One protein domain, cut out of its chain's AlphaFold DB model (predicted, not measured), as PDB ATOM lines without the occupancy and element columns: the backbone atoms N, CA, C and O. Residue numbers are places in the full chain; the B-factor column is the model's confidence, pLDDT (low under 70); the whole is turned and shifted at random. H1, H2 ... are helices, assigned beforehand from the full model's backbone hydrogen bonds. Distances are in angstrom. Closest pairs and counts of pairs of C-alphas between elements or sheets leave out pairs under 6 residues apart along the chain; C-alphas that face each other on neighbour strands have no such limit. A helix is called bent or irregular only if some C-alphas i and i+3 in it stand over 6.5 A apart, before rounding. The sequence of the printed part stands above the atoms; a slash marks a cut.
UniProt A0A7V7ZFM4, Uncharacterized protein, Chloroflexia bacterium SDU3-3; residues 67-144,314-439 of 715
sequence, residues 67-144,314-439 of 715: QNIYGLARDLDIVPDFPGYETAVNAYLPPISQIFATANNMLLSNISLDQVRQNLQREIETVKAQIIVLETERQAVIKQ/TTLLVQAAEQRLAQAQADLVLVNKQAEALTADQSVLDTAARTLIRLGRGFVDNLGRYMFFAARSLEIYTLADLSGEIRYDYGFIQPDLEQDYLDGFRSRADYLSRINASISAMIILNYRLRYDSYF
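AT A GLANCE: This is residues 67 to 144 and 314 to 439 of the 715 residues of an uncharacterized protein of Chloroflexia bacterium SDU3-3 (UniProt A0A7V7ZFM4). This is a long bundle of helices with H4 as its core: H2 and H3 run side by side along one side of H4, the arms H1a and H1b of a bent helix pack on another, and the short helices H5, H6 and H7 lie on the side away from H2 and H3. H5 folds onto H6 as a small hairpin, and H7 packs on the last part of H4. The printed part has 204 residues with seven named helices, H1 to H7 in chain order, and no named strand; the class is all helix. It is compact, with a radius of gyration of the C-alphas of 18.2 A, and spans 54 by 36 by 28 A, only just elongated.

IN THESE COORDINATES: Residues 67 to 81 hold no named element. Find C-alpha 82 at (-2.251, 55.206, 91.161), where H1, residues 82 to 108, begins. By its hydrogen bonds it was assigned as one helix, but it is bent: C-alphas 91 and 94 are 6.9 A apart. Its arms are H1a, residues 82 to 91, and H1b, residues 94 to 108, 21.0 A long. H2 is residues 113 to 144, 46.3 A; H3 is residues 314 to 340, 39.4 A. H4, residues 346 to 382, runs 51.3 A with a kink of 27 degrees near residue 365. Then come H5, residues 399 to 406, H6, residues 412 to 424, and H7, residues 429 to 439, ending at C-alpha 439 at (-10.947, 62.003, 83.080).

HOW THE PARTS SIT: Begin at H4, the hub. With residues 349 to 364 alone it touches H1b, closest at the C-alphas of Ala 103 and Ala 353, 4.3 A. With residues 367 to 374 alone it touches H1a, closest at C-alphas 85 and 370, 5.6 A, a shallow tilt of 6 degrees, opposite ways. H3 and H4 form a helical hairpin; residues 328 to 339 of H3 alone touch residues 351 to 362 of H4, closest at C-alphas 338 and 352, 5.8 A. H2 touches H3 at a shallow tilt of 17 degrees, opposite ways, closest at C-alphas 138 and 321, 5.3 A. H7 touches H4 the same way at 6 degrees, a shallow tilt, closest at C-alphas 374 and 431, 6.2 A; of H4, residues 374 to 382 alone take part. H5 and H6 form a helical hairpin, closest at C-alphas 405 and 415, 6.7 A; of H6, residues 412 to 415 alone touch H5. H4 and H6 are near each other, with 5 pairs of C-alphas within 10 A. Every O i to N i+4 pair is within hydrogen-bond range in H1a, H1b, H2, H3, H5, H6 and H7, and 32 of 33 are in H4. H1a, H1b, H2, H3, H4 and H7 make a bundle, a group of helices packed together.

THE WHOLE: The C-alphas of Asp 345 and Phe 439, the two farthest apart, are 55.9 A apart. Residues 145 to 313 are cut out; C-alphas 144 and 314 stand 7.0 A apart across the cut. The link from H4 to H5, 16 residues, is long. The pLDDT is under 70 at residues 75, 314, 316 to 317, 387 to 388 and 427 to 429.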
ATOM      1  N   GLN A  67     -10.317  59.021 112.921       76.31
ATOM      2  CA  GLN A  67      -9.414  58.146 112.180       76.31
ATOM      3  C   GLN A  67     -10.069  56.785 111.926       76.31
ATOM      4  O   GLN A  67     -10.876  56.308 112.721       76.31
ATOM      5  N   ASN A  68      -9.705  56.139 110.821       83.44
ATOM      6  CA  ASN A  68     -10.085  54.757 110.543       83.44
ATOM      7  C   ASN A  68      -9.201  53.757 111.317       83.44
ATOM      8  O   ASN A  68      -8.228  54.128 111.983       83.44
ATOM      9  N   ILE A  69      -9.522  52.464 111.203       86.19
ATOM     10  CA  ILE A  69      -8.802  51.375 111.883       86.19
ATOM     11  C   ILE A  69      -7.295  51.347 111.555       86.19
ATOM     12  O   ILE A  69      -6.483  50.936 112.387       86.19
ATOM     13  N   TYR A  70      -6.895  51.857 110.384       84.00
ATOM     14  CA  TYR A  70      -5.498  51.936 109.951       84.00
ATOM     15  C   TYR A  70      -4.721  53.108 110.574       84.00
ATOM     16  O   TYR A  70      -3.516  53.239 110.331       84.00
ATOM     17  N   GLY A  71      -5.393  53.955 111.362       75.56
ATOM     18  CA  GLY A  71      -4.838  55.177 111.946       75.56
ATOM     19  C   GLY A  71      -4.784  56.355 110.975       75.56
ATOM     20  O   GLY A  71      -4.136  57.353 111.272       75.56
ATOM     21  N   LEU A  72      -5.433  56.252 109.814       77.00
ATOM     22  CA  LEU A  72      -5.503  57.334 108.837       77.00
ATOM     23  C   LEU A  72      -6.729  58.197 109.130       77.00
ATOM     24  O   LEU A  72      -7.797  57.670 109.436       77.00
ATOM     25  N   ALA A  73      -6.585  59.516 109.020       74.19
ATOM     26  CA  ALA A  73      -7.718  60.430 109.106       74.19
ATOM     27  C   ALA A  73      -8.738  60.092 108.005       74.19
ATOM     28  O   ALA A  73      -8.348  59.833 106.867       74.19
ATOM     29  N   ARG A  74     -10.036  60.051 108.316       75.44
ATOM     30  CA  ARG A  74     -11.058  59.734 107.299       75.44
ATOM     31  C   ARG A  74     -11.211  60.838 106.258       75.44
ATOM     32  O   ARG A  74     -11.534  60.564 105.111       75.44
ATOM     33  N   ASP A  75     -10.896  62.062 106.651       69.25
ATOM     34  CA  ASP A  75     -10.810  63.258 105.820       69.25
ATOM     35  C   ASP A  75      -9.396  63.479 105.251       69.25
ATOM     36  O   ASP A  75      -9.043  64.606 104.902       69.25
ATOM     37  N   LEU A  76      -8.575  62.421 105.149       75.06
ATOM     38  CA  LEU A  76      -7.203  62.520 104.655       75.06
ATOM     39  C   LEU A  76      -7.145  63.272 103.320       75.06
ATOM     40  O   LEU A  76      -7.892  62.999 102.381       75.06
ATOM     41  N   ASP A  77      -6.213  64.210 103.260       74.69
ATOM     42  CA  ASP A  77      -5.912  65.014 102.090       74.69
ATOM     43  C   ASP A  77      -4.754  64.360 101.337       74.69
ATOM     44  O   ASP A  77      -3.644  64.260 101.868       74.69
ATOM     45  N   ILE A  78      -5.037  63.832 100.147       78.19
ATOM     46  CA  ILE A  78      -4.111  62.974  99.411       78.19
ATOM     47  C   ILE A  78      -4.099  63.301  97.919       78.19
ATOM     48  O   ILE A  78      -5.123  63.609  97.313       78.19
ATOM     49  N   VAL A  79      -2.904  63.205  97.338       80.75
ATOM     50  CA  VAL A  79      -2.676  63.243  95.893       80.75
ATOM     51  C   VAL A  79      -2.728  61.796  95.366       80.75
ATOM     52  O   VAL A  79      -2.013  60.955  95.918       80.75
ATOM     53  N   PRO A  80      -3.522  61.482  94.322       80.38
ATOM     54  CA  PRO A  80      -3.539  60.193  93.673       80.38
ATOM     55  C   PRO A  80      -2.152  59.832  93.185       80.38
ATOM     56  O   PRO A  80      -1.488  60.560  92.446       80.38
ATOM     57  N   ASP A  81      -1.769  58.635  93.578       83.19
ATOM     58  CA  ASP A  81      -0.555  57.968  93.166       83.19
ATOM     59  C   ASP A  81      -0.913  56.565  92.696       83.19
ATOM     60  O   ASP A  81      -0.452  55.570  93.243       83.19
ATOM     61  N   PHE A  82      -1.800  56.484  91.704       81.94
ATOM     62  CA  PHE A  82      -2.251  55.206  91.161       81.94
ATOM     63  C   PHE A  82      -1.103  54.259  90.771       81.94
ATOM     64  O   PHE A  82      -1.205  53.090  91.135       81.94
ATOM     65  N   PRO A  83       0.014  54.713  90.163       82.19
ATOM     66  CA  PRO A  83       1.175  53.845  89.949       82.19
ATOM     67  C   PRO A  83       1.748  53.265  91.257       82.19
ATOM     68  O   PRO A  83       2.074  52.078  91.338       82.19
ATOM     69  N   GLY A  84       1.835  54.082  92.312       82.31
ATOM     70  CA  GLY A  84       2.225  53.625  93.648       82.31
ATOM     71  C   GLY A  84       1.212  52.651  94.260       82.31
ATOM     72  O   GLY A  84       1.598  51.638  94.845       82.31
ATOM     73  N   TYR A  85      -0.085  52.902  94.082       84.31
ATOM     74  CA  TYR A  85      -1.153  52.032  94.582       84.31
ATOM     75  C   TYR A  85      -1.139  50.669  93.878       84.31
ATOM     76  O   TYR A  85      -1.273  49.638  94.533       84.31
ATOM     77  N   GLU A  86      -0.908  50.639  92.566       80.88
ATOM     78  CA  GLU A  86      -0.750  49.410  91.777       80.88
ATOM     79  C   GLU A  86       0.501  48.627  92.180       80.88
ATOM     80  O   GLU A  86       0.456  47.403  92.309       80.88
ATOM     81  N   THR A  87       1.603  49.327  92.459       83.25
ATOM     82  CA  THR A  87       2.809  48.699  93.012       83.25
ATOM     83  C   THR A  87       2.494  47.995  94.334       83.25
ATOM     84  O   THR A  87       2.890  46.845  94.529       83.25
ATOM     85  N   ALA A  88       1.716  48.633  95.216       83.88
ATOM     86  CA  ALA A  88       1.277  48.014  96.464       83.88
ATOM     87  C   ALA A  88       0.354  46.804  96.229       83.88
ATOM     88  O   ALA A  88       0.516  45.778  96.890       83.88
ATOM     89  N   VAL A  89      -0.574  46.865  95.267       83.50
ATOM     90  CA  VAL A  89      -1.412  45.709  94.887       83.50
ATOM     91  C   VAL A  89      -0.551  44.525  94.486       83.50
ATOM     92  O   VAL A  89      -0.730  43.431  95.014       83.50
ATOM     93  N   ASN A  90       0.406  44.752  93.588       82.69
ATOM     94  CA  ASN A  90       1.287  43.703  93.092       82.69
ATOM     95  C   ASN A  90       2.173  43.124  94.205       82.69
ATOM     96  O   ASN A  90       2.506  41.942  94.162       82.69
ATOM     97  N   ALA A  91       2.510  43.924  95.221       82.56
ATOM     98  CA  ALA A  91       3.284  43.477  96.374       82.56
ATOM     99  C   ALA A  91       2.455  42.672  97.394       82.56
ATOM    100  O   ALA A  91       2.945  41.673  97.917       82.56
ATOM    101  N   TYR A  92       1.217  43.084  97.694       86.81
ATOM    102  CA  TYR A  92       0.428  42.508  98.795       86.81
ATOM    103  C   TYR A  92      -0.599  41.459  98.358       86.81
ATOM    104  O   TYR A  92      -0.869  40.527  99.117       86.81
ATOM    105  N   LEU A  93      -1.170  41.564  97.155       86.38
ATOM    106  CA  LEU A  93      -2.225  40.651  96.703       86.38
ATOM    107  C   LEU A  93      -1.750  39.190  96.542       86.38
ATOM    108  O   LEU A  93      -2.496  38.295  96.961       86.38
ATOM    109  N   PRO A  94      -0.546  38.901  96.001       88.69
ATOM    110  CA  PRO A  94      -0.070  37.522  95.910       88.69
ATOM    111  C   PRO A  94       0.145  36.863  97.286       88.69
ATOM    112  O   PRO A  94      -0.408  35.778  97.481       88.69
ATOM    113  N   PRO A  95       0.827  37.496  98.272       88.75
ATOM    114  CA  PRO A  95       0.898  36.965  99.637       88.75
ATOM    115  C   PRO A  95      -0.471  36.704 100.267       88.75
ATOM    116  O   PRO A  95      -0.687  35.630 100.817       88.75
ATOM    117  N   ILE A  96      -1.429  37.633 100.133       90.38
ATOM    118  CA  ILE A  96      -2.800  37.438 100.639       90.38
ATOM    119  C   ILE A  96      -3.392  36.155 100.047       90.38
ATOM    120  O   ILE A  96      -3.802  35.257 100.782       90.38
ATOM    121  N   SER A  97      -3.386  36.037  98.720       88.44
ATOM    122  CA  SER A  97      -3.973  34.890  98.021       88.44
ATOM    123  C   SER A  97      -3.319  33.569  98.445       88.44
ATOM    124  O   SER A  97      -4.013  32.589  98.715       88.44
ATOM    125  N   GLN A  98      -1.989  33.554  98.561       89.50
ATOM    126  CA  GLN A  98      -1.213  32.367  98.909       89.50
ATOM    127  C   GLN A  98      -1.413  31.925 100.370       89.50
ATOM    128  O   GLN A  98      -1.603  30.729 100.631       89.50
ATOM    129  N   ILE A  99      -1.420  32.870 101.315       91.19
ATOM    130  CA  ILE A  99      -1.631  32.605 102.745       91.19
ATOM    131  C   ILE A  99      -3.021  32.004 102.966       91.19
ATOM    132  O   ILE A  99      -3.154  30.953 103.600       91.19
ATOM    133  N   PHE A 100      -4.059  32.636 102.409       91.12
ATOM    134  CA  PHE A 100      -5.433  32.162 102.569       91.12
ATOM    135  C   PHE A 100      -5.672  30.827 101.853       91.12
ATOM    136  O   PHE A 100      -6.326  29.949 102.416       91.12
ATOM    137  N   ALA A 101      -5.084  30.606 100.670       89.56
ATOM    138  CA  ALA A 101      -5.139  29.305 100.004       89.56
ATOM    139  C   ALA A 101      -4.474  28.198 100.843       89.56
ATOM    140  O   ALA A 101      -5.024  27.105 100.980       89.56
ATOM    141  N   THR A 102      -3.320  28.487 101.454       89.69
ATOM    142  CA  THR A 102      -2.623  27.541 102.337       89.69
ATOM    143  C   THR A 102      -3.470  27.205 103.563       89.69
ATOM    144  O   THR A 102      -3.665  26.026 103.858       89.69
ATOM    145  N   ALA A 103      -4.042  28.214 104.228       91.38
ATOM    146  CA  ALA A 103      -4.929  28.008 105.371       91.38
ATOM    147  C   ALA A 103      -6.168  27.170 105.003       91.38
ATOM    148  O   ALA A 103      -6.515  26.231 105.721       91.38
ATOM    149  N   ASN A 104      -6.793  27.453 103.857       90.69
ATOM    150  CA  ASN A 104      -7.940  26.691 103.361       90.69
ATOM    151  C   ASN A 104      -7.577  25.219 103.119       90.69
ATOM    152  O   ASN A 104      -8.301  24.326 103.555       90.69
ATOM    153  N   ASN A 105      -6.430  24.952 102.489       88.12
ATOM    154  CA  ASN A 105      -5.970  23.588 102.225       88.12
ATOM    155  C   ASN A 105      -5.669  22.808 103.512       88.12
ATOM    156  O   ASN A 105      -5.987  21.621 103.586       88.12
ATOM    157  N   MET A 106      -5.114  23.471 104.534       88.38
ATOM    158  CA  MET A 106      -4.893  22.875 105.858       88.38
ATOM    159  C   MET A 106      -6.214  22.531 106.555       88.38
ATOM    160  O   MET A 106      -6.350  21.447 107.119       88.38
ATOM    161  N   LEU A 107      -7.213  23.416 106.472       87.19
ATOM    162  CA  LEU A 107      -8.537  23.188 107.060       87.19
ATOM    163  C   LEU A 107      -9.307  22.064 106.350       87.19
ATOM    164  O   LEU A 107     -10.041  21.313 106.995       87.19
ATOM    165  N   LEU A 108      -9.131  21.921 105.038       84.81
ATOM    166  CA  LEU A 108      -9.747  20.852 104.249       84.81
ATOM    167  C   LEU A 108      -8.960  19.532 104.282       84.81
ATOM    168  O   LEU A 108      -9.449  18.538 103.758       84.81
ATOM    169  N   SER A 109      -7.768  19.513 104.887       78.75
ATOM    170  CA  SER A 109      -6.860  18.354 104.920       78.75
ATOM    171  C   SER A 109      -6.479  17.831 103.525       78.75
ATOM    172  O   SER A 109      -6.155  16.660 103.351       78.75
ATOM    173  N   ASN A 110      -6.474  18.721 102.526       78.00
ATOM    174  CA  ASN A 110      -6.211  18.413 101.113       78.00
ATOM    175  C   ASN A 110      -4.720  18.534 100.737       78.00
ATOM    176  O   ASN A 110      -4.380  18.735  99.571       78.00
ATOM    177  N   ILE A 111      -3.814  18.489 101.715       82.50
ATOM    178  CA  ILE A 111      -2.395  18.802 101.522       82.50
ATOM    179  C   ILE A 111      -1.510  17.902 102.391       82.50
ATOM    180  O   ILE A 111      -1.860  17.584 103.526       82.50
ATOM    181  N   SER A 112      -0.361  17.476 101.859       87.50
ATOM    182  CA  SER A 112       0.600  16.666 102.615       87.50
ATOM    183  C   SER A 112       1.314  17.499 103.683       87.50
ATOM    184  O   SER A 112       1.551  18.694 103.502       87.50
ATOM    185  N   LEU A 113       1.709  16.861 104.790       86.50
ATOM    186  CA  LEU A 113       2.392  17.534 105.902       86.50
ATOM    187  C   LEU A 113       3.685  18.243 105.461       86.50
ATOM    188  O   LEU A 113       3.973  19.347 105.920       86.50
ATOM    189  N   ASP A 114       4.440  17.646 104.538       87.62
ATOM    190  CA  ASP A 114       5.665  18.253 104.004       87.62
ATOM    191  C   ASP A 114       5.373  19.498 103.169       87.62
ATOM    192  O   ASP A 114       6.069  20.507 103.301       87.62
ATOM    193  N   GLN A 115       4.298  19.476 102.375       87.00
ATOM    194  CA  GLN A 115       3.864  20.642 101.616       87.00
ATOM    195  C   GLN A 115       3.370  21.764 102.543       87.00
ATOM    196  O   GLN A 115       3.657  22.934 102.289       87.00
ATOM    197  N   VAL A 116       2.682  21.428 103.643       85.69
ATOM    198  CA  VAL A 116       2.301  22.406 104.679       85.69
ATOM    199  C   VAL A 116       3.542  23.044 105.295       85.69
ATOM    200  O   VAL A 116       3.598  24.266 105.411       85.69
ATOM    201  N   ARG A 117       4.557  22.243 105.641       87.69
ATOM    202  CA  ARG A 117       5.805  22.745 106.230       87.69
ATOM    203  C   ARG A 117       6.543  23.690 105.280       87.69
ATOM    204  O   ARG A 117       6.953  24.767 105.702       87.69
ATOM    205  N   GLN A 118       6.660  23.324 104.002       89.50
ATOM    206  CA  GLN A 118       7.272  24.185 102.984       89.50
ATOM    207  C   GLN A 118       6.493  25.491 102.785       89.50
ATOM    208  O   GLN A 118       7.095  26.560 102.687       89.50
ATOM    209  N   ASN A 119       5.157  25.425 102.749       87.25
ATOM    210  CA  ASN A 119       4.329  26.622 102.621       87.25
ATOM    211  C   ASN A 119       4.481  27.530 103.852       87.25
ATOM    212  O   ASN A 119       4.734  28.715 103.683       87.25
ATOM    213  N   LEU A 120       4.435  26.987 105.075       87.94
ATOM    214  CA  LEU A 120       4.653  27.761 106.306       87.94
ATOM    215  C   LEU A 120       6.027  28.442 106.340       87.94
ATOM    216  O   LEU A 120       6.115  29.606 106.721       87.94
ATOM    217  N   GLN A 121       7.090  27.755 105.906       90.81
ATOM    218  CA  GLN A 121       8.427  28.351 105.796       90.81
ATOM    219  C   GLN A 121       8.464  29.510 104.792       90.81
ATOM    220  O   GLN A 121       9.064  30.545 105.073       90.81
ATOM    221  N   ARG A 122       7.779  29.378 103.649       89.81
ATOM    222  CA  ARG A 122       7.632  30.477 102.683       89.81
ATOM    223  C   ARG A 122       6.885  31.669 103.288       89.81
ATOM    224  O   ARG A 122       7.301  32.811 103.088       89.81
ATOM    225  N   GLU A 123       5.820  31.416 104.048       87.88
ATOM    226  CA  GLU A 123       5.072  32.489 104.711       87.88
ATOM    227  C   GLU A 123       5.912  33.179 105.793       87.88
ATOM    228  O   GLU A 123       5.904  34.403 105.875       87.88
ATOM    229  N   ILE A 124       6.724  32.436 106.554       91.00
ATOM    230  CA  ILE A 124       7.687  33.005 107.512       91.00
ATOM    231  C   ILE A 124       8.631  34.006 106.832       91.00
ATOM    232  O   ILE A 124       8.806  35.120 107.333       91.00
ATOM    233  N   GLU A 125       9.218  33.650 105.686       91.00
ATOM    234  CA  GLU A 125      10.094  34.563 104.938       91.00
ATOM    235  C   GLU A 125       9.336  35.788 104.407       91.00
ATOM    236  O   GLU A 125       9.846  36.911 104.450       91.00
ATOM    237  N   THR A 126       8.081  35.604 103.999       89.31
ATOM    238  CA  THR A 126       7.210  36.699 103.545       89.31
ATOM    239  C   THR A 126       6.920  37.699 104.674       89.31
ATOM    240  O   THR A 126       6.982  38.912 104.467       89.31
ATOM    241  N   VAL A 127       6.697  37.218 105.899       89.69
ATOM    242  CA  VAL A 127       6.498  38.069 107.087       89.69
ATOM    243  C   VAL A 127       7.774  38.804 107.477       89.69
ATOM    244  O   VAL A 127       7.722  39.991 107.799       89.69
ATOM    245  N   LYS A 128       8.937  38.145 107.407       92.25
ATOM    246  CA  LYS A 128      10.231  38.807 107.648       92.25
ATOM    247  C   LYS A 128      10.448  39.969 106.677       92.25
ATOM    248  O   LYS A 128      10.822  41.057 107.111       92.25
ATOM    249  N   ALA A 129      10.158  39.768 105.390       87.31
ATOM    250  CA  ALA A 129      10.229  40.835 104.394       87.31
ATOM    251  C   ALA A 129       9.254  41.984 104.715       87.31
ATOM    252  O   ALA A 129       9.629  43.155 104.645       87.31
ATOM    253  N   GLN A 130       8.028  41.669 105.144       87.12
ATOM    254  CA  GLN A 130       7.044  42.678 105.548       87.12
ATOM    255  C   GLN A 130       7.494  43.490 106.772       87.12
ATOM    256  O   GLN A 130       7.292  44.704 106.798       87.12
ATOM    257  N   ILE A 131       8.125  42.859 107.766       89.94
ATOM    258  CA  ILE A 131       8.667  43.553 108.944       89.94
ATOM    259  C   ILE A 131       9.681  44.624 108.523       89.94
ATOM    260  O   ILE A 131       9.623  45.736 109.041       89.94
ATOM    261  N   ILE A 132      10.543  44.346 107.538       87.06
ATOM    262  CA  ILE A 132      11.511  45.325 107.007       87.06
ATOM    263  C   ILE A 132      10.795  46.534 106.377       87.06
ATOM    264  O   ILE A 132      11.194  47.685 106.588       87.06
ATOM    265  N   VAL A 133       9.711  46.293 105.632       85.00
ATOM    266  CA  VAL A 133       8.891  47.364 105.041       85.00
ATOM    267  C   VAL A 133       8.225  48.202 106.137       85.00
ATOM    268  O   VAL A 133       8.312  49.429 106.105       85.00
ATOM    269  N   LEU A 134       7.626  47.562 107.146       85.69
ATOM    270  CA  LEU A 134       6.982  48.249 108.272       85.69
ATOM    271  C   LEU A 134       7.980  49.059 109.114       85.69
ATOM    272  O   LEU A 134       7.646  50.154 109.567       85.69
ATOM    273  N   GLU A 135       9.207  48.565 109.286       89.56
ATOM    274  CA  GLU A 135      10.304  49.296 109.932       89.56
ATOM    275  C   GLU A 135      10.617  50.589 109.163       89.56
ATOM    276  O   GLU A 135      10.725  51.668 109.751       89.56
ATOM    277  N   THR A 136      10.692  50.496 107.833       78.75
ATOM    278  CA  THR A 136      10.943  51.639 106.943       78.75
ATOM    279  C   THR A 136       9.799  52.655 107.000       78.75
ATOM    280  O   THR A 136      10.049  53.855 107.146       78.75
ATOM    281  N   GLU A 137       8.543  52.193 106.959       82.12
ATOM    282  CA  GLU A 137       7.368  53.055 107.126       82.12
ATOM    283  C   GLU A 137       7.369  53.764 108.486       82.12
ATOM    284  O   GLU A 137       7.135  54.973 108.549       82.12
ATOM    285  N   ARG A 138       7.684  53.046 109.576       88.31
ATOM    286  CA  ARG A 138       7.790  53.636 110.920       88.31
ATOM    287  C   ARG A 138       8.796  54.784 110.929       88.31
ATOM    288  O   ARG A 138       8.494  55.850 111.456       88.31
ATOM    289  N   GLN A 139       9.966  54.595 110.319       84.38
ATOM    290  CA  GLN A 139      10.990  55.641 110.247       84.38
ATOM    291  C   GLN A 139      10.533  56.861 109.439       84.38
ATOM    292  O   GLN A 139      10.821  57.992 109.833       84.38
ATOM    293  N   ALA A 140       9.794  56.667 108.343       73.62
ATOM    294  CA  ALA A 140       9.230  57.775 107.572       73.62
ATOM    295  C   ALA A 140       8.226  58.599 108.403       73.62
ATOM    296  O   ALA A 140       8.304  59.829 108.424       73.62
ATOM    297  N   VAL A 141       7.343  57.932 109.153       73.81
ATOM    298  CA  VAL A 141       6.360  58.604 110.020       73.81
ATOM    299  C   VAL A 141       7.035  59.295 111.213       73.81
ATOM    300  O   VAL A 141       6.642  60.403 111.575       73.81
ATOM    301  N   ILE A 142       8.091  58.710 111.794       79.31
ATOM    302  CA  ILE A 142       8.884  59.364 112.851       79.31
ATOM    303  C   ILE A 142       9.511  60.662 112.330       79.31
ATOM    304  O   ILE A 142       9.402  61.690 112.995       79.31
ATOM    305  N   LYS A 143      10.100  60.651 111.125       76.31
ATOM    306  CA  LYS A 143      10.637  61.871 110.496       76.31
ATOM    307  C   LYS A 143       9.553  62.934 110.305       76.31
ATOM    308  O   LYS A 143       9.790  64.103 110.603       76.31
ATOM    309  N   GLN A 144       8.360  62.530 109.862       72.25
ATOM    310  CA  GLN A 144       7.216  63.433 109.720       72.25
ATOM    311  C   GLN A 144       6.788  64.036 111.065       72.25
ATOM    312  O   GLN A 144       6.544  65.239 111.142       72.25
ATOM    313  N   THR A 314       0.170  63.295 113.919       62.59
ATOM    314  CA  THR A 314       1.407  62.562 113.599       62.59
ATOM    315  C   THR A 314       1.855  61.665 114.751       62.59
ATOM    316  O   THR A 314       2.358  60.569 114.510       62.59
ATOM    317  N   THR A 315       1.579  62.042 116.002       73.69
ATOM    318  CA  THR A 315       1.778  61.161 117.162       73.69
ATOM    319  C   THR A 315       0.915  59.900 117.088       73.69
ATOM    320  O   THR A 315       1.434  58.802 117.298       73.69
ATOM    321  N   LEU A 316      -0.366  60.025 116.736       67.44
ATOM    322  CA  LEU A 316      -1.247  58.867 116.544       67.44
ATOM    323  C   LEU A 316      -0.789  57.975 115.377       67.44
ATOM    324  O   LEU A 316      -0.874  56.747 115.474       67.44
ATOM    325  N   LEU A 317      -0.253  58.570 114.304       69.88
ATOM    326  CA  LEU A 317       0.325  57.825 113.181       69.88
ATOM    327  C   LEU A 317       1.571  57.026 113.588       69.88
ATOM    328  O   LEU A 317       1.696  55.869 113.183       69.88
ATOM    329  N   VAL A 318       2.463  57.597 114.413       76.06
ATOM    330  CA  VAL A 318       3.624  56.869 114.961       76.06
ATOM    331  C   VAL A 318       3.154  55.667 115.776       76.06
ATOM    332  O   VAL A 318       3.587  54.547 115.509       76.06
ATOM    333  N   GLN A 319       2.201  55.867 116.691       75.50
ATOM    334  CA  GLN A 319       1.643  54.777 117.499       75.50
ATOM    335  C   GLN A 319       1.001  53.684 116.629       75.50
ATOM    336  O   GLN A 319       1.116  52.498 116.935       75.50
ATOM    337  N   ALA A 320       0.331  54.052 115.532       70.25
ATOM    338  CA  ALA A 320      -0.228  53.090 114.583       70.25
ATOM    339  C   ALA A 320       0.849  52.288 113.843       70.25
ATOM    340  O   ALA A 320       0.698  51.077 113.673       70.25
ATOM    341  N   ALA A 321       1.939  52.935 113.427       78.25
ATOM    342  CA  ALA A 321       3.063  52.257 112.787       78.25
ATOM    343  C   ALA A 321       3.779  51.297 113.755       78.25
ATOM    344  O   ALA A 321       4.026  50.145 113.396       78.25
ATOM    345  N   GLU A 322       4.042  51.732 114.989       83.44
ATOM    346  CA  GLU A 322       4.634  50.904 116.049       83.44
ATOM    347  C   GLU A 322       3.764  49.689 116.379       83.44
ATOM    348  O   GLU A 322       4.267  48.569 116.457       83.44
ATOM    349  N   GLN A 323       2.448  49.886 116.498       80.19
ATOM    350  CA  GLN A 323       1.507  48.801 116.762       80.19
ATOM    351  C   GLN A 323       1.511  47.751 115.642       80.19
ATOM    352  O   GLN A 323       1.536  46.556 115.932       80.19
ATOM    353  N   ARG A 324       1.503  48.174 114.369       81.88
ATOM    354  CA  ARG A 324       1.551  47.246 113.225       81.88
ATOM    355  C   ARG A 324       2.835  46.427 113.211       81.88
ATOM    356  O   ARG A 324       2.790  45.225 112.968       81.88
ATOM    357  N   LEU A 325       3.964  47.072 113.487       86.12
ATOM    358  CA  LEU A 325       5.249  46.394 113.558       86.12
ATOM    359  C   LEU A 325       5.288  45.375 114.705       86.12
ATOM    360  O   LEU A 325       5.674  44.229 114.484       86.12
ATOM    361  N   ALA A 326       4.850  45.771 115.903       85.50
ATOM    362  CA  ALA A 326       4.788  44.879 117.057       85.50
ATOM    363  C   ALA A 326       3.872  43.672 116.790       85.50
ATOM    364  O   ALA A 326       4.217  42.545 117.141       85.50
ATOM    365  N   GLN A 327       2.738  43.895 116.116       84.44
ATOM    366  CA  GLN A 327       1.831  42.825 115.705       84.44
ATOM    367  C   GLN A 327       2.506  41.857 114.723       84.44
ATOM    368  O   GLN A 327       2.495  40.654 114.966       84.44
ATOM    369  N   ALA A 328       3.169  42.360 113.676       87.38
ATOM    370  CA  ALA A 328       3.875  41.517 112.709       87.38
ATOM    371  C   ALA A 328       5.013  40.698 113.356       87.38
ATOM    372  O   ALA A 328       5.210  39.530 113.023       87.38
ATOM    373  N   GLN A 329       5.733  41.280 114.321       91.12
ATOM    374  CA  GLN A 329       6.758  40.574 115.100       91.12
ATOM    375  C   GLN A 329       6.153  39.472 115.983       91.12
ATOM    376  O   GLN A 329       6.691  38.364 116.037       91.12
ATOM    377  N   ALA A 330       5.027  39.744 116.646       87.81
ATOM    378  CA  ALA A 330       4.314  38.746 117.440       87.81
ATOM    379  C   ALA A 330       3.770  37.602 116.568       87.81
ATOM    380  O   ALA A 330       3.881  36.432 116.942       87.81
ATOM    381  N   ASP A 331       3.242  37.924 115.386       86.00
ATOM    382  CA  ASP A 331       2.760  36.931 114.429       86.00
ATOM    383  C   ASP A 331       3.908  36.078 113.870       86.00
ATOM    384  O   ASP A 331       3.743  34.864 113.749       86.00
ATOM    385  N   LEU A 332       5.093  36.662 113.630       91.31
ATOM    386  CA  LEU A 332       6.299  35.917 113.249       91.31
ATOM    387  C   LEU A 332       6.699  34.891 114.324       91.31
ATOM    388  O   LEU A 332       7.016  33.743 114.008       91.31
ATOM    389  N   VAL A 333       6.676  35.278 115.602       92.50
ATOM    390  CA  VAL A 333       6.954  34.352 116.714       92.50
ATOM    391  C   VAL A 333       5.919  33.229 116.749       92.50
ATOM    392  O   VAL A 333       6.278  32.056 116.888       92.50
ATOM    393  N   LEU A 334       4.639  33.570 116.590       88.12
ATOM    394  CA  LEU A 334       3.557  32.594 116.623       88.12
ATOM    395  C   LEU A 334       3.658  31.595 115.464       88.12
ATOM    396  O   LEU A 334       3.573  30.394 115.706       88.12
ATOM    397  N   VAL A 335       3.870  32.059 114.230       89.19
ATOM    398  CA  VAL A 335       3.957  31.171 113.063       89.19
ATOM    399  C   VAL A 335       5.206  30.282 113.107       89.19
ATOM    400  O   VAL A 335       5.097  29.106 112.772       89.19
ATOM    401  N   ASN A 336       6.348  30.772 113.614       91.31
ATOM    402  CA  ASN A 336       7.535  29.935 113.846       91.31
ATOM    403  C   ASN A 336       7.230  28.807 114.838       91.31
ATOM    404  O   ASN A 336       7.483  27.640 114.548       91.31
ATOM    405  N   LYS A 337       6.584  29.136 115.964       90.38
ATOM    406  CA  LYS A 337       6.171  28.136 116.956       90.38
ATOM    407  C   LYS A 337       5.219  27.093 116.362       90.38
ATOM    408  O   LYS A 337       5.355  25.908 116.654       90.38
ATOM    409  N   GLN A 338       4.256  27.512 115.537       88.06
ATOM    410  CA  GLN A 338       3.332  26.581 114.873       88.06
ATOM    411  C   GLN A 338       4.041  25.706 113.831       88.06
ATOM    412  O   GLN A 338       3.703  24.535 113.695       88.06
ATOM    413  N   ALA A 339       5.032  26.247 113.119       87.12
ATOM    414  CA  ALA A 339       5.830  25.486 112.162       87.12
ATOM    415  C   ALA A 339       6.700  24.418 112.851       87.12
ATOM    416  O   ALA A 339       6.807  23.301 112.346       87.12
ATOM    417  N   GLU A 340       7.277  24.736 114.014       88.56
ATOM    418  CA  GLU A 340       8.057  23.795 114.832       88.56
ATOM    419  C   GLU A 340       7.185  22.694 115.453       88.56
ATOM    420  O   GLU A 340       7.593  21.537 115.512       88.56
ATOM    421  N   ALA A 341       5.968  23.041 115.882       88.62
ATOM    422  CA  ALA A 341       5.018  22.120 116.507       88.62
ATOM    423  C   ALA A 341       4.128  21.357 115.504       88.62
ATOM    424  O   ALA A 341       3.189  20.673 115.915       88.62
ATOM    425  N   LEU A 342       4.379  21.487 114.197       89.06
ATOM    426  CA  LEU A 342       3.490  20.985 113.155       89.06
ATOM    427  C   LEU A 342       3.449  19.448 113.112       89.06
ATOM    428  O   LEU A 342       4.458  18.786 112.852       89.06
ATOM    429  N   THR A 343       2.251  18.884 113.260       87.50
ATOM    430  CA  THR A 343       1.970  17.448 113.124       87.50
ATOM    431  C   THR A 343       0.782  17.211 112.186       87.50
ATOM    432  O   THR A 343       0.121  18.154 111.754       87.50
ATOM    433  N   ALA A 344       0.500  15.946 111.859       82.88
ATOM    434  CA  ALA A 344      -0.684  15.564 111.082       82.88
ATOM    435  C   ALA A 344      -1.997  15.614 111.896       82.88
ATOM    436  O   ALA A 344      -3.053  15.274 111.366       82.88
ATOM    437  N   ASP A 345      -1.948  16.008 113.174       86.75
ATOM    438  CA  ASP A 345      -3.135  16.160 114.011       86.75
ATOM    439  C   ASP A 345      -4.028  17.287 113.467       86.75
ATOM    440  O   ASP A 345      -3.590  18.421 113.256       86.75
ATOM    441  N   GLN A 346      -5.308  16.978 113.263       83.62
ATOM    442  CA  GLN A 346      -6.271  17.912 112.691       83.62
ATOM    443  C   GLN A 346      -6.437  19.194 113.524       83.62
ATOM    444  O   GLN A 346      -6.650  20.262 112.953       83.62
ATOM    445  N   SER A 347      -6.341  19.109 114.853       86.31
ATOM    446  CA  SER A 347      -6.443  20.261 115.759       86.31
ATOM    447  C   SER A 347      -5.219  21.182 115.667       86.31
ATOM    448  O   SER A 347      -5.341  22.410 115.762       86.31
ATOM    449  N   VAL A 348      -4.043  20.600 115.405       88.06
ATOM    450  CA  VAL A 348      -2.792  21.334 115.169       88.06
ATOM    451  C   VAL A 348      -2.850  22.036 113.814       88.06
ATOM    452  O   VAL A 348      -2.580  23.236 113.739       88.06
ATOM    453  N   LEU A 349      -3.286  21.335 112.762       87.50
ATOM    454  CA  LEU A 349      -3.478  21.924 111.431       87.50
ATOM    455  C   LEU A 349      -4.521  23.050 111.442       87.50
ATOM    456  O   LEU A 349      -4.300  24.094 110.834       87.50
ATOM    457  N   ASP A 350      -5.620  22.880 112.175       89.94
ATOM    458  CA  ASP A 350      -6.651  23.906 112.359       89.94
ATOM    459  C   ASP A 350      -6.109  25.153 113.085       89.94
ATOM    460  O   ASP A 350      -6.338  26.289 112.659       89.94
ATOM    461  N   THR A 351      -5.295  24.962 114.127       89.69
ATOM    462  CA  THR A 351      -4.643  26.066 114.853       89.69
ATOM    463  C   THR A 351      -3.624  26.812 113.989       89.69
ATOM    464  O   THR A 351      -3.598  28.050 113.978       89.69
ATOM    465  N   ALA A 352      -2.809  26.083 113.226       89.56
ATOM    466  CA  ALA A 352      -1.854  26.671 112.297       89.56
ATOM    467  C   ALA A 352      -2.564  27.407 111.141       89.56
ATOM    468  O   ALA A 352      -2.176  28.525 110.798       89.56
ATOM    469  N   ALA A 353      -3.670  26.870 110.617       91.38
ATOM    470  CA  ALA A 353      -4.473  27.538 109.593       91.38
ATOM    471  C   ALA A 353      -5.103  28.847 110.092       91.38
ATOM    472  O   ALA A 353      -5.046  29.862 109.400       91.38
ATOM    473  N   ARG A 354      -5.648  28.876 111.318       90.38
ATOM    474  CA  ARG A 354      -6.139  30.127 111.930       90.38
ATOM    475  C   ARG A 354      -5.028  31.150 112.157       90.38
ATOM    476  O   ARG A 354      -5.263  32.349 112.017       90.38
ATOM    477  N   THR A 355      -3.822  30.688 112.484       89.69
ATOM    478  CA  THR A 355      -2.643  31.556 112.605       89.69
ATOM    479  C   THR A 355      -2.303  32.195 111.258       89.69
ATOM    480  O   THR A 355      -2.102  33.404 111.194       89.69
ATOM    481  N   LEU A 356      -2.341  31.420 110.170       90.88
ATOM    482  CA  LEU A 356      -2.174  31.938 108.811       90.88
ATOM    483  C   LEU A 356      -3.294  32.904 108.400       90.88
ATOM    484  O   LEU A 356      -3.011  33.945 107.824       90.88
ATOM    485  N   ILE A 357      -4.554  32.629 108.744       91.25
ATOM    486  CA  ILE A 357      -5.661  33.571 108.498       91.25
ATOM    487  C   ILE A 357      -5.403  34.911 109.203       91.25
ATOM    488  O   ILE A 357      -5.574  35.971 108.599       91.25
ATOM    489  N   ARG A 358      -4.944  34.881 110.462       88.50
ATOM    490  CA  ARG A 358      -4.557  36.095 111.198       88.50
ATOM    491  C   ARG A 358      -3.399  36.825 110.524       88.50
ATOM    492  O   ARG A 358      -3.463  38.041 110.382       88.50
ATOM    493  N   LEU A 359      -2.393  36.087 110.065       89.00
ATOM    494  CA  LEU A 359      -1.279  36.643 109.309       89.00
ATOM    495  C   LEU A 359      -1.767  37.363 108.044       89.00
ATOM    496  O   LEU A 359      -1.450  38.530 107.821       89.00
ATOM    497  N   GLY A 360      -2.604  36.688 107.252       90.25
ATOM    498  CA  GLY A 360      -3.179  37.215 106.019       90.25
ATOM    499  C   GLY A 360      -3.976  38.499 106.246       90.25
ATOM    500  O   GLY A 360      -3.840  39.440 105.467       90.25
ATOM    501  N   ARG A 361      -4.725  38.596 107.356       90.06
ATOM    502  CA  ARG A 361      -5.435  39.827 107.765       90.06
ATOM    503  C   ARG A 361      -4.491  41.036 107.895       90.06
ATOM    504  O   ARG A 361      -4.870  42.134 107.498       90.06
ATOM    505  N   GLY A 362      -3.251  40.850 108.356       87.81
ATOM    506  CA  GLY A 362      -2.248  41.923 108.414       87.81
ATOM    507  C   GLY A 362      -1.790  42.416 107.033       87.81
ATOM    508  O   GLY A 362      -1.583  43.614 106.827       87.81
ATOM    509  N   PHE A 363      -1.666  41.519 106.051       89.19
ATOM    510  CA  PHE A 363      -1.407  41.905 104.656       89.19
ATOM    511  C   PHE A 363      -2.617  42.615 104.043       89.19
ATOM    512  O   PHE A 363      -2.452  43.639 103.377       89.19
ATOM    513  N   VAL A 364      -3.825  42.118 104.320       90.81
ATOM    514  CA  VAL A 364      -5.075  42.742 103.871       90.81
ATOM    515  C   VAL A 364      -5.220  44.159 104.424       90.81
ATOM    516  O   VAL A 364      -5.547  45.062 103.663       90.81
ATOM    517  N   ASP A 365      -4.899  44.393 105.698       89.56
ATOM    518  CA  ASP A 365      -4.916  45.736 106.287       89.56
ATOM    519  C   ASP A 365      -3.941  46.695 105.595       89.56
ATOM    520  O   ASP A 365      -4.262  47.866 105.380       89.56
ATOM    521  N   ASN A 366      -2.757  46.212 105.203       86.31
ATOM    522  CA  ASN A 366      -1.803  47.037 104.463       86.31
ATOM    523  C   ASN A 366      -2.315  47.376 103.066       86.31
ATOM    524  O   ASN A 366      -2.281  48.543 102.681       86.31
ATOM    525  N   LEU A 367      -2.860  46.398 102.341       87.06
ATOM    526  CA  LEU A 367      -3.470  46.647 101.040       87.06
ATOM    527  C   LEU A 367      -4.688  47.584 101.154       87.06
ATOM    528  O   LEU A 367      -4.829  48.512 100.357       87.06
ATOM    529  N   GLY A 368      -5.509  47.413 102.193       88.19
ATOM    530  CA  GLY A 368      -6.674  48.243 102.509       88.19
ATOM    531  C   GLY A 368      -6.347  49.729 102.692       88.19
ATOM    532  O   GLY A 368      -7.144  50.584 102.308       88.19
ATOM    533  N   ARG A 369      -5.145  50.073 103.174       87.94
ATOM    534  CA  ARG A 369      -4.677  51.473 103.227       87.94
ATOM    535  C   ARG A 369      -4.552  52.089 101.836       87.94
ATOM    536  O   ARG A 369      -4.997  53.213 101.630       87.94
ATOM    537  N   TYR A 370      -3.991  51.350 100.882       87.00
ATOM    538  CA  TYR A 370      -3.866  51.812  99.500       87.00
ATOM    539  C   TYR A 370      -5.225  51.845  98.787       87.00
ATOM    540  O   TYR A 370      -5.451  52.733  97.969       87.00
ATOM    541  N   MET A 371      -6.167  50.965  99.160       85.12
ATOM    542  CA  MET A 371      -7.575  51.087  98.737       85.12
ATOM    543  C   MET A 371      -8.184  52.401  99.201       85.12
ATOM    544  O   MET A 371      -8.782  53.120  98.405       85.12
ATOM    545  N   PHE A 372      -8.008  52.718 100.485       88.12
ATOM    546  CA  PHE A 372      -8.483  53.963 101.066       88.12
ATOM    547  C   PHE A 372      -7.853  55.175 100.371       88.12
ATOM    548  O   PHE A 372      -8.566  56.108 100.027       88.12
ATOM    549  N   PHE A 373      -6.546  55.147 100.090       87.81
ATOM    550  CA  PHE A 373      -5.871  56.209  99.340       87.81
ATOM    551  C   PHE A 373      -6.431  56.388  97.928       87.81
ATOM    552  O   PHE A 373      -6.694  57.520  97.522       87.81
ATOM    553  N   ALA A 374      -6.658  55.293  97.198       85.75
ATOM    554  CA  ALA A 374      -7.232  55.331  95.856       85.75
ATOM    555  C   ALA A 374      -8.663  55.893  95.860       85.75
ATOM    556  O   ALA A 374      -8.964  56.799  95.083       85.75
ATOM    557  N   ALA A 375      -9.515  55.408  96.768       85.69
ATOM    558  CA  ALA A 375     -10.879  55.903  96.929       85.69
ATOM    559  C   ALA A 375     -10.883  57.386  97.326       85.69
ATOM    560  O   ALA A 375     -11.502  58.202  96.651       85.69
ATOM    561  N   ARG A 376     -10.113  57.767  98.352       85.62
ATOM    562  CA  ARG A 376     -10.064  59.151  98.834       85.62
ATOM    563  C   ARG A 376      -9.552  60.121  97.771       85.62
ATOM    564  O   ARG A 376     -10.078  61.222  97.634       85.62
ATOM    565  N   SER A 377      -8.567  59.700  96.984       85.31
ATOM    566  CA  SER A 377      -8.084  60.481  95.843       85.31
ATOM    567  C   SER A 377      -9.184  60.701  94.802       85.31
ATOM    568  O   SER A 377      -9.320  61.807  94.284       85.31
ATOM    569  N   LEU A 378      -9.990  59.670  94.520       82.88
ATOM    570  CA  LEU A 378     -11.111  59.750  93.584       82.88
ATOM    571  C   LEU A 378     -12.226  60.673  94.107       82.88
ATOM    572  O   LEU A 378     -12.723  61.490  93.334       82.88
ATOM    573  N   GLU A 379     -12.567  60.614  95.399       83.56
ATOM    574  CA  GLU A 379     -13.540  61.531  96.028       83.56
ATOM    575  C   GLU A 379     -13.123  62.996  95.878       83.56
ATOM    576  O   GLU A 379     -13.924  63.840  95.479       83.56
ATOM    577  N   ILE A 380     -11.849  63.300  96.153       81.06
ATOM    578  CA  ILE A 380     -11.326  64.668  96.064       81.06
ATOM    579  C   ILE A 380     -11.410  65.207  94.624       81.06
ATOM    580  O   ILE A 380     -11.627  66.402  94.412       81.06
ATOM    581  N   TYR A 381     -11.243  64.324  93.637       79.31
ATOM    582  CA  TYR A 381     -11.064  64.705  92.235       79.31
ATOM    583  C   TYR A 381     -12.323  64.702  91.397       79.31
ATOM    584  O   TYR A 381     -12.441  65.504  90.479       79.31
ATOM    585  N   THR A 382     -13.237  63.797  91.708       77.81
ATOM    586  CA  THR A 382     -14.481  63.617  90.953       77.81
ATOM    587  C   THR A 382     -15.686  64.154  91.708       77.81
ATOM    588  O   THR A 382     -16.810  64.074  91.220       77.81
ATOM    589  N   LEU A 383     -15.467  64.641  92.939       80.19
ATOM    590  CA  LEU A 383     -16.511  65.056  93.876       80.19
ATOM    591  C   LEU A 383     -17.562  63.961  94.134       80.19
ATOM    592  O   LEU A 383     -18.665  64.260  94.603       80.19
ATOM    593  N   ALA A 384     -17.230  62.708  93.804       77.56
ATOM    594  CA  ALA A 384     -18.050  61.547  94.079       77.56
ATOM    595  C   ALA A 384     -18.017  61.248  95.577       77.56
ATOM    596  O   ALA A 384     -16.974  61.351  96.219       77.56
ATOM    597  N   ASP A 385     -19.161  60.846  96.114       74.44
ATOM    598  CA  ASP A 385     -19.237  60.297  97.460       74.44
ATOM    599  C   ASP A 385     -18.938  58.796  97.390       74.44
ATOM    600  O   ASP A 385     -19.718  58.033  96.815       74.44
ATOM    601  N   LEU A 386     -17.792  58.383  97.935       75.81
ATOM    602  CA  LEU A 386     -17.389  56.976  98.028       75.81
ATOM    603  C   LEU A 386     -17.404  56.490  99.477       75.81
ATOM    604  O   LEU A 386     -16.968  55.371  99.751       75.81
ATOM    605  N   SER A 387     -17.938  57.285 100.408       68.88
ATOM    606  CA  SER A 387     -17.923  56.970 101.835       68.88
ATOM    607  C   SER A 387     -18.609  55.636 102.149       68.88
ATOM    608  O   SER A 387     -18.156  54.906 103.030       68.88
ATOM    609  N   GLY A 388     -19.643  55.269 101.379       69.56
ATOM    610  CA  GLY A 388     -20.334  53.979 101.474       69.56
ATOM    611  C   GLY A 388     -19.631  52.803 100.779       69.56
ATOM    612  O   GLY A 388     -19.993  51.653 101.022       69.56
ATOM    613  N   GLU A 389     -18.638  53.060  99.925       74.50
ATOM    614  CA  GLU A 389     -17.873  52.025  99.213       74.50
ATOM    615  C   GLU A 389     -16.585  51.627  99.959       74.50
ATOM    616  O   GLU A 389     -16.065  50.519  99.785       74.50
ATOM    617  N   ILE A 390     -16.058  52.515 100.811       73.19
ATOM    618  CA  ILE A 390     -14.831  52.265 101.569       73.19
ATOM    619  C   ILE A 390     -15.115  51.282 102.710       73.19
ATOM    620  O   ILE A 390     -15.601  51.639 103.782       73.19
ATOM    621  N   ARG A 391     -14.739  50.026 102.486       82.56
ATOM    622  CA  ARG A 391     -14.782  48.962 103.491       82.56
ATOM    623  C   ARG A 391     -13.437  48.773 104.183       82.56
ATOM    624  O   ARG A 391     -12.382  48.922 103.568       82.56
ATOM    625  N   TYR A 392     -13.491  48.368 105.450       88.25
ATOM    626  CA  TYR A 392     -12.314  48.094 106.286       88.25
ATOM    627  C   TYR A 392     -12.291  46.659 106.833       88.25
ATOM    628  O   TYR A 392     -11.398  46.301 107.603       88.25
ATOM    629  N   ASP A 393     -13.278  45.837 106.479       89.44
ATOM    630  CA  ASP A 393     -13.531  44.507 107.043       89.44
ATOM    631  C   ASP A 393     -13.025  43.347 106.166       89.44
ATOM    632  O   ASP A 393     -13.294  42.188 106.472       89.44
ATOM    633  N   TYR A 394     -12.262  43.630 105.107       88.81
ATOM    634  CA  TYR A 394     -11.708  42.612 104.209       88.81
ATOM    635  C   TYR A 394     -10.856  41.572 104.955       88.81
ATOM    636  O   TYR A 394      -9.948  41.916 105.706       88.81
ATOM    637  N   GLY A 395     -11.128  40.285 104.746       88.62
ATOM    638  CA  GLY A 395     -10.464  39.184 105.458       88.62
ATOM    639  C   GLY A 395     -10.903  39.005 106.920       88.62
ATOM    640  O   GLY A 395     -10.437  38.080 107.596       88.62
ATOM    641  N   PHE A 396     -11.819  39.843 107.416       90.69
ATOM    642  CA  PHE A 396     -12.409  39.735 108.747       90.69
ATOM    643  C   PHE A 396     -13.841  39.204 108.665       90.69
ATOM    644  O   PHE A 396     -14.581  39.450 107.711       90.69
ATOM    645  N   ILE A 397     -14.223  38.472 109.707       91.88
ATOM    646  CA  ILE A 397     -15.602  38.091 110.003       91.88
ATOM    647  C   ILE A 397     -15.898  38.506 111.445       91.88
ATOM    648  O   ILE A 397     -14.969  38.741 112.222       91.88
ATOM    649  N   GLN A 398     -17.176  38.587 111.807       91.81
ATOM    650  CA  GLN A 398     -17.571  38.894 113.179       91.81
ATOM    651  C   GLN A 398     -16.958  37.865 114.154       91.81
ATOM    652  O   GLN A 398     -17.110  36.663 113.915       91.81
ATOM    653  N   PRO A 399     -16.288  38.292 115.243       92.94
ATOM    654  CA  PRO A 399     -15.612  37.375 116.165       92.94
ATOM    655  C   PRO A 399     -16.526  36.342 116.823       92.94
ATOM    656  O   PRO A 399     -16.060  35.241 117.096       92.94
ATOM    657  N   ASP A 400     -17.813  36.652 117.008       91.19
ATOM    658  CA  ASP A 400     -18.811  35.687 117.490       91.19
ATOM    659  C   ASP A 400     -18.928  34.484 116.536       91.19
ATOM    660  O   ASP A 400     -19.017  33.349 116.976       91.19
ATOM    661  N   LEU A 401     -18.834  34.700 115.217       91.56
ATOM    662  CA  LEU A 401     -18.890  33.618 114.225       91.56
ATOM    663  C   LEU A 401     -17.625  32.751 114.241       91.56
ATOM    664  O   LEU A 401     -17.694  31.551 113.974       91.56
ATOM    665  N   GLU A 402     -16.467  33.361 114.516       89.62
ATOM    666  CA  GLU A 402     -15.208  32.632 114.710       89.62
ATOM    667  C   GLU A 402     -15.259  31.822 116.018       89.62
ATOM    668  O   GLU A 402     -14.805  30.680 116.045       89.62
ATOM    669  N   GLN A 403     -15.883  32.366 117.067       89.44
ATOM    670  CA  GLN A 403     -16.105  31.674 118.337       89.44
ATOM    671  C   GLN A 403     -17.117  30.526 118.209       89.44
ATOM    672  O   GLN A 403     -16.825  29.424 118.657       89.44
ATOM    673  N   ASP A 404     -18.227  30.716 117.490       91.62
ATOM    674  CA  ASP A 404     -19.187  29.650 117.172       91.62
ATOM    675  C   ASP A 404     -18.509  28.463 116.470       91.62
ATOM    676  O   ASP A 404     -18.869  27.307 116.692       91.62
ATOM    677  N   TYR A 405     -17.543  28.734 115.585       91.88
ATOM    678  CA  TYR A 405     -16.760  27.684 114.932       91.88
ATOM    679  C   TYR A 405     -15.862  26.946 115.933       91.88
ATOM    680  O   TYR A 405     -15.826  25.716 115.922       91.88
ATOM    681  N   LEU A 406     -15.174  27.683 116.811       88.62
ATOM    682  CA  LEU A 406     -14.322  27.115 117.862       88.62
ATOM    683  C   LEU A 406     -15.105  26.223 118.829       88.62
ATOM    684  O   LEU A 406     -14.617  25.161 119.213       88.62
ATOM    685  N   ASP A 407     -16.323  26.635 119.165       89.19
ATOM    686  CA  ASP A 407     -17.196  25.935 120.107       89.19
ATOM    687  C   ASP A 407     -18.012  24.812 119.435       89.19
ATOM    688  O   ASP A 407     -18.768  24.096 120.093       89.19
ATOM    689  N   GLY A 408     -17.854  24.621 118.119       90.19
ATOM    690  CA  GLY A 408     -18.520  23.567 117.352       90.19
ATOM    691  C   GLY A 408     -19.980  23.860 116.984       90.19
ATOM    692  O   GLY A 408     -20.648  22.996 116.414       90.19
ATOM    693  N   PHE A 409     -20.478  25.071 117.247       92.31
ATOM    694  CA  PHE A 409     -21.813  25.521 116.833       92.31
ATOM    695  C   PHE A 409     -21.908  25.824 115.332       92.31
ATOM    696  O   PHE A 409     -23.007  25.895 114.779       92.31
ATOM    697  N   ARG A 410     -20.767  25.989 114.650       92.88
ATOM    698  CA  ARG A 410     -20.693  26.293 113.216       92.88
ATOM    699  C   ARG A 410     -19.785  25.316 112.482       92.88
ATOM    700  O   ARG A 410     -18.720  24.940 112.962       92.88
ATOM    701  N   SER A 411     -20.196  24.917 111.277       91.88
ATOM    702  CA  SER A 411     -19.399  24.009 110.451       91.88
ATOM    703  C   SER A 411     -18.158  24.699 109.875       91.88
ATOM    704  O   SER A 411     -18.166  25.893 109.570       91.88
ATOM    705  N   ARG A 412     -17.108  23.910 109.630       89.38
ATOM    706  CA  ARG A 412     -15.888  24.371 108.951       89.38
ATOM    707  C   ARG A 412     -16.166  24.960 107.564       89.38
ATOM    708  O   ARG A 412     -15.549  25.950 107.187       89.38
ATOM    709  N   ALA A 413     -17.096  24.365 106.815       88.75
ATOM    710  CA  ALA A 413     -17.457  24.829 105.477       88.75
ATOM    711  C   ALA A 413     -18.081  26.236 105.503       88.75
ATOM    712  O   ALA A 413     -17.722  27.079 104.683       88.75
ATOM    713  N   ASP A 414     -18.960  26.515 106.471       91.75
ATOM    714  CA  ASP A 414     -19.561  27.847 106.631       91.75
ATOM    715  C   ASP A 414     -18.524  28.887 107.096       91.75
ATOM    716  O   ASP A 414     -18.478  29.986 106.545       91.75
ATOM    717  N   TYR A 415     -17.625  28.528 108.022       90.62
ATOM    718  CA  TYR A 415     -16.514  29.397 108.437       90.62
ATOM    719  C   TYR A 415     -15.620  29.803 107.250       90.62
ATOM    720  O   TYR A 415     -15.380  30.993 107.020       90.62
ATOM    721  N   LEU A 416     -15.194  28.824 106.442       89.12
ATOM    722  CA  LEU A 416     -14.384  29.055 105.243       89.12
ATOM    723  C   LEU A 416     -15.112  29.896 104.190       89.12
ATOM    724  O   LEU A 416     -14.523  30.809 103.613       89.12
ATOM    725  N   SER A 417     -16.397  29.616 103.952       90.69
ATOM    726  CA  SER A 417     -17.214  30.373 103.000       90.69
ATOM    727  C   SER A 417     -17.263  31.861 103.358       90.69
ATOM    728  O   SER A 417     -17.048  32.711 102.492       90.69
ATOM    729  N   ARG A 418     -17.450  32.188 104.643       91.31
ATOM    730  CA  ARG A 418     -17.511  33.578 105.124       91.31
ATOM    731  C   ARG A 418     -16.179  34.310 104.997       91.31
ATOM    732  O   ARG A 418     -16.166  35.465 104.574       91.31
ATOM    733  N   ILE A 419     -15.066  33.647 105.316       89.56
ATOM    734  CA  ILE A 419     -13.729  34.231 105.130       89.56
ATOM    735  C   ILE A 419     -13.464  34.504 103.648       89.56
ATOM    736  O   ILE A 419     -13.077  35.616 103.288       89.56
ATOM    737  N   ASN A 420     -13.728  33.526 102.778       88.56
ATOM    738  CA  ASN A 420     -13.495  33.671 101.342       88.56
ATOM    739  C   ASN A 420     -14.374  34.770 100.723       88.56
ATOM    740  O   ASN A 420     -13.901  35.531  99.876       88.56
ATOM    741  N   ALA A 421     -15.625  34.903 101.177       88.88
ATOM    742  CA  ALA A 421     -16.516  35.984 100.758       88.88
ATOM    743  C   ALA A 421     -15.980  37.368 101.167       88.88
ATOM    744  O   ALA A 421     -16.040  38.309 100.377       88.88
ATOM    745  N   SER A 422     -15.410  37.484 102.372       87.56
ATOM    746  CA  SER A 422     -14.816  38.732 102.867       87.56
ATOM    747  C   SER A 422     -13.604  39.180 102.032       87.56
ATOM    748  O   SER A 422     -13.458  40.364 101.737       87.56
ATOM    749  N   ILE A 423     -12.763  38.243 101.583       84.38
ATOM    750  CA  ILE A 423     -11.570  38.543 100.765       84.38
ATOM    751  C   ILE A 423     -11.949  38.870  99.319       84.38
ATOM    752  O   ILE A 423     -11.436  39.827  98.742       84.38
ATOM    753  N   SER A 424     -12.873  38.100  98.734       81.38
ATOM    754  CA  SER A 424     -13.276  38.250  97.326       81.38
ATOM    755  C   SER A 424     -13.945  39.598  97.031       81.38
ATOM    756  O   SER A 424     -14.063  39.989  95.875       81.38
ATOM    757  N   ALA A 425     -14.371  40.321  98.068       75.00
ATOM    758  CA  ALA A 425     -14.938  41.657  97.953       75.00
ATOM    759  C   ALA A 425     -13.897  42.773  97.718       75.00
ATOM    760  O   ALA A 425     -14.296  43.920  97.526       75.00
ATOM    761  N   MET A 426     -12.586  42.494  97.753       75.25
ATOM    762  CA  MET A 426     -11.548  43.506  97.508       75.25
ATOM    763  C   MET A 426     -11.460  43.882  96.019       75.25
ATOM    764  O   MET A 426     -11.082  43.058  95.190       75.25
ATOM    765  N   ILE A 427     -11.745  45.146  95.670       64.88
ATOM    766  CA  ILE A 427     -11.768  45.621  94.271       64.88
ATOM    767  C   ILE A 427     -10.917  46.895  94.083       64.88
ATOM    768  O   ILE A 427     -11.445  47.991  93.929       64.88
ATOM    769  N   ILE A 428      -9.581  46.782  94.060       64.50
ATOM    770  CA  ILE A 428      -8.705  47.954  93.817       64.50
ATOM    771  C   ILE A 428      -8.767  48.469  92.380       64.50
ATOM    772  O   ILE A 428      -8.854  49.677  92.165       64.50
ATOM    773  N   LEU A 429      -8.715  47.568  91.396       61.81
ATOM    774  CA  LEU A 429      -8.563  47.940  89.982       61.81
ATOM    775  C   LEU A 429      -9.713  48.821  89.466       61.81
ATOM    776  O   LEU A 429      -9.535  49.588  88.525       61.81
ATOM    777  N   ASN A 430     -10.875  48.765  90.120       76.56
ATOM    778  CA  ASN A 430     -12.029  49.587  89.774       76.56
ATOM    779  C   ASN A 430     -11.769  51.087  90.014       76.56
ATOM    780  O   ASN A 430     -12.137  51.907  89.179       76.56
ATOM    781  N   TYR A 431     -11.048  51.473  91.076       80.88
ATOM    782  CA  TYR A 431     -10.781  52.893  91.342       80.88
ATOM    783  C   TYR A 431      -9.919  53.547  90.258       80.88
ATOM    784  O   TYR A 431     -10.187  54.685  89.877       80.88
ATOM    785  N   ARG A 432      -8.931  52.820  89.717       77.06
ATOM    786  CA  ARG A 432      -8.105  53.302  88.600       77.06
ATOM    787  C   ARG A 432      -8.939  53.490  87.341       77.06
ATOM    788  O   ARG A 432      -8.895  54.553  86.737       77.06
ATOM    789  N   LEU A 433      -9.720  52.473  86.973       79.31
ATOM    790  CA  LEU A 433     -10.574  52.533  85.787       79.31
ATOM    791  C   LEU A 433     -11.591  53.670  85.884       79.31
ATOM    792  O   LEU A 433     -11.806  54.371  84.901       79.31
ATOM    793  N   ARG A 434     -12.181  53.893  87.065       82.19
ATOM    794  CA  ARG A 434     -13.085  55.023  87.314       82.19
ATOM    795  C   ARG A 434     -12.374  56.360  87.196       82.19
ATOM    796  O   ARG A 434     -12.929  57.254  86.568       82.19
ATOM    797  N   TYR A 435     -11.170  56.486  87.758       79.19
ATOM    798  CA  TYR A 435     -10.353  57.684  87.597       79.19
ATOM    799  C   TYR A 435     -10.093  57.944  86.111       79.19
ATOM    800  O   TYR A 435     -10.534  58.957  85.585       79.19
ATOM    801  N   ASP A 436      -9.501  56.994  85.390       77.56
ATOM    802  CA  ASP A 436      -9.181  57.176  83.973       77.56
ATOM    803  C   ASP A 436     -10.430  57.454  83.126       77.56
ATOM    804  O   ASP A 436     -10.412  58.357  82.298       77.56
ATOM    805  N   SER A 437     -11.540  56.750  83.368       77.62
ATOM    806  CA  SER A 437     -12.794  56.948  82.625       77.62
ATOM    807  C   SER A 437     -13.433  58.308  82.899       77.62
ATOM    808  O   SER A 437     -13.979  58.923  81.986       77.62
ATOM    809  N   TYR A 438     -13.375  58.788  84.143       78.12
ATOM    810  CA  TYR A 438     -13.911  60.100  84.504       78.12
ATOM    811  C   TYR A 438     -13.176  61.213  83.766       78.12
ATOM    812  O   TYR A 438     -13.784  62.134  83.231       78.12
ATOM    813  N   PHE A 439     -11.859  61.072  83.708       73.19
ATOM    814  CA  PHE A 439     -10.947  62.003  83.080       73.19
ATOM    815  C   PHE A 439     -11.096  61.906  81.539       73.19
ATOM    816  O   PHE A 439     -11.574  62.839  80.899       73.19
TER     817      PHE A 439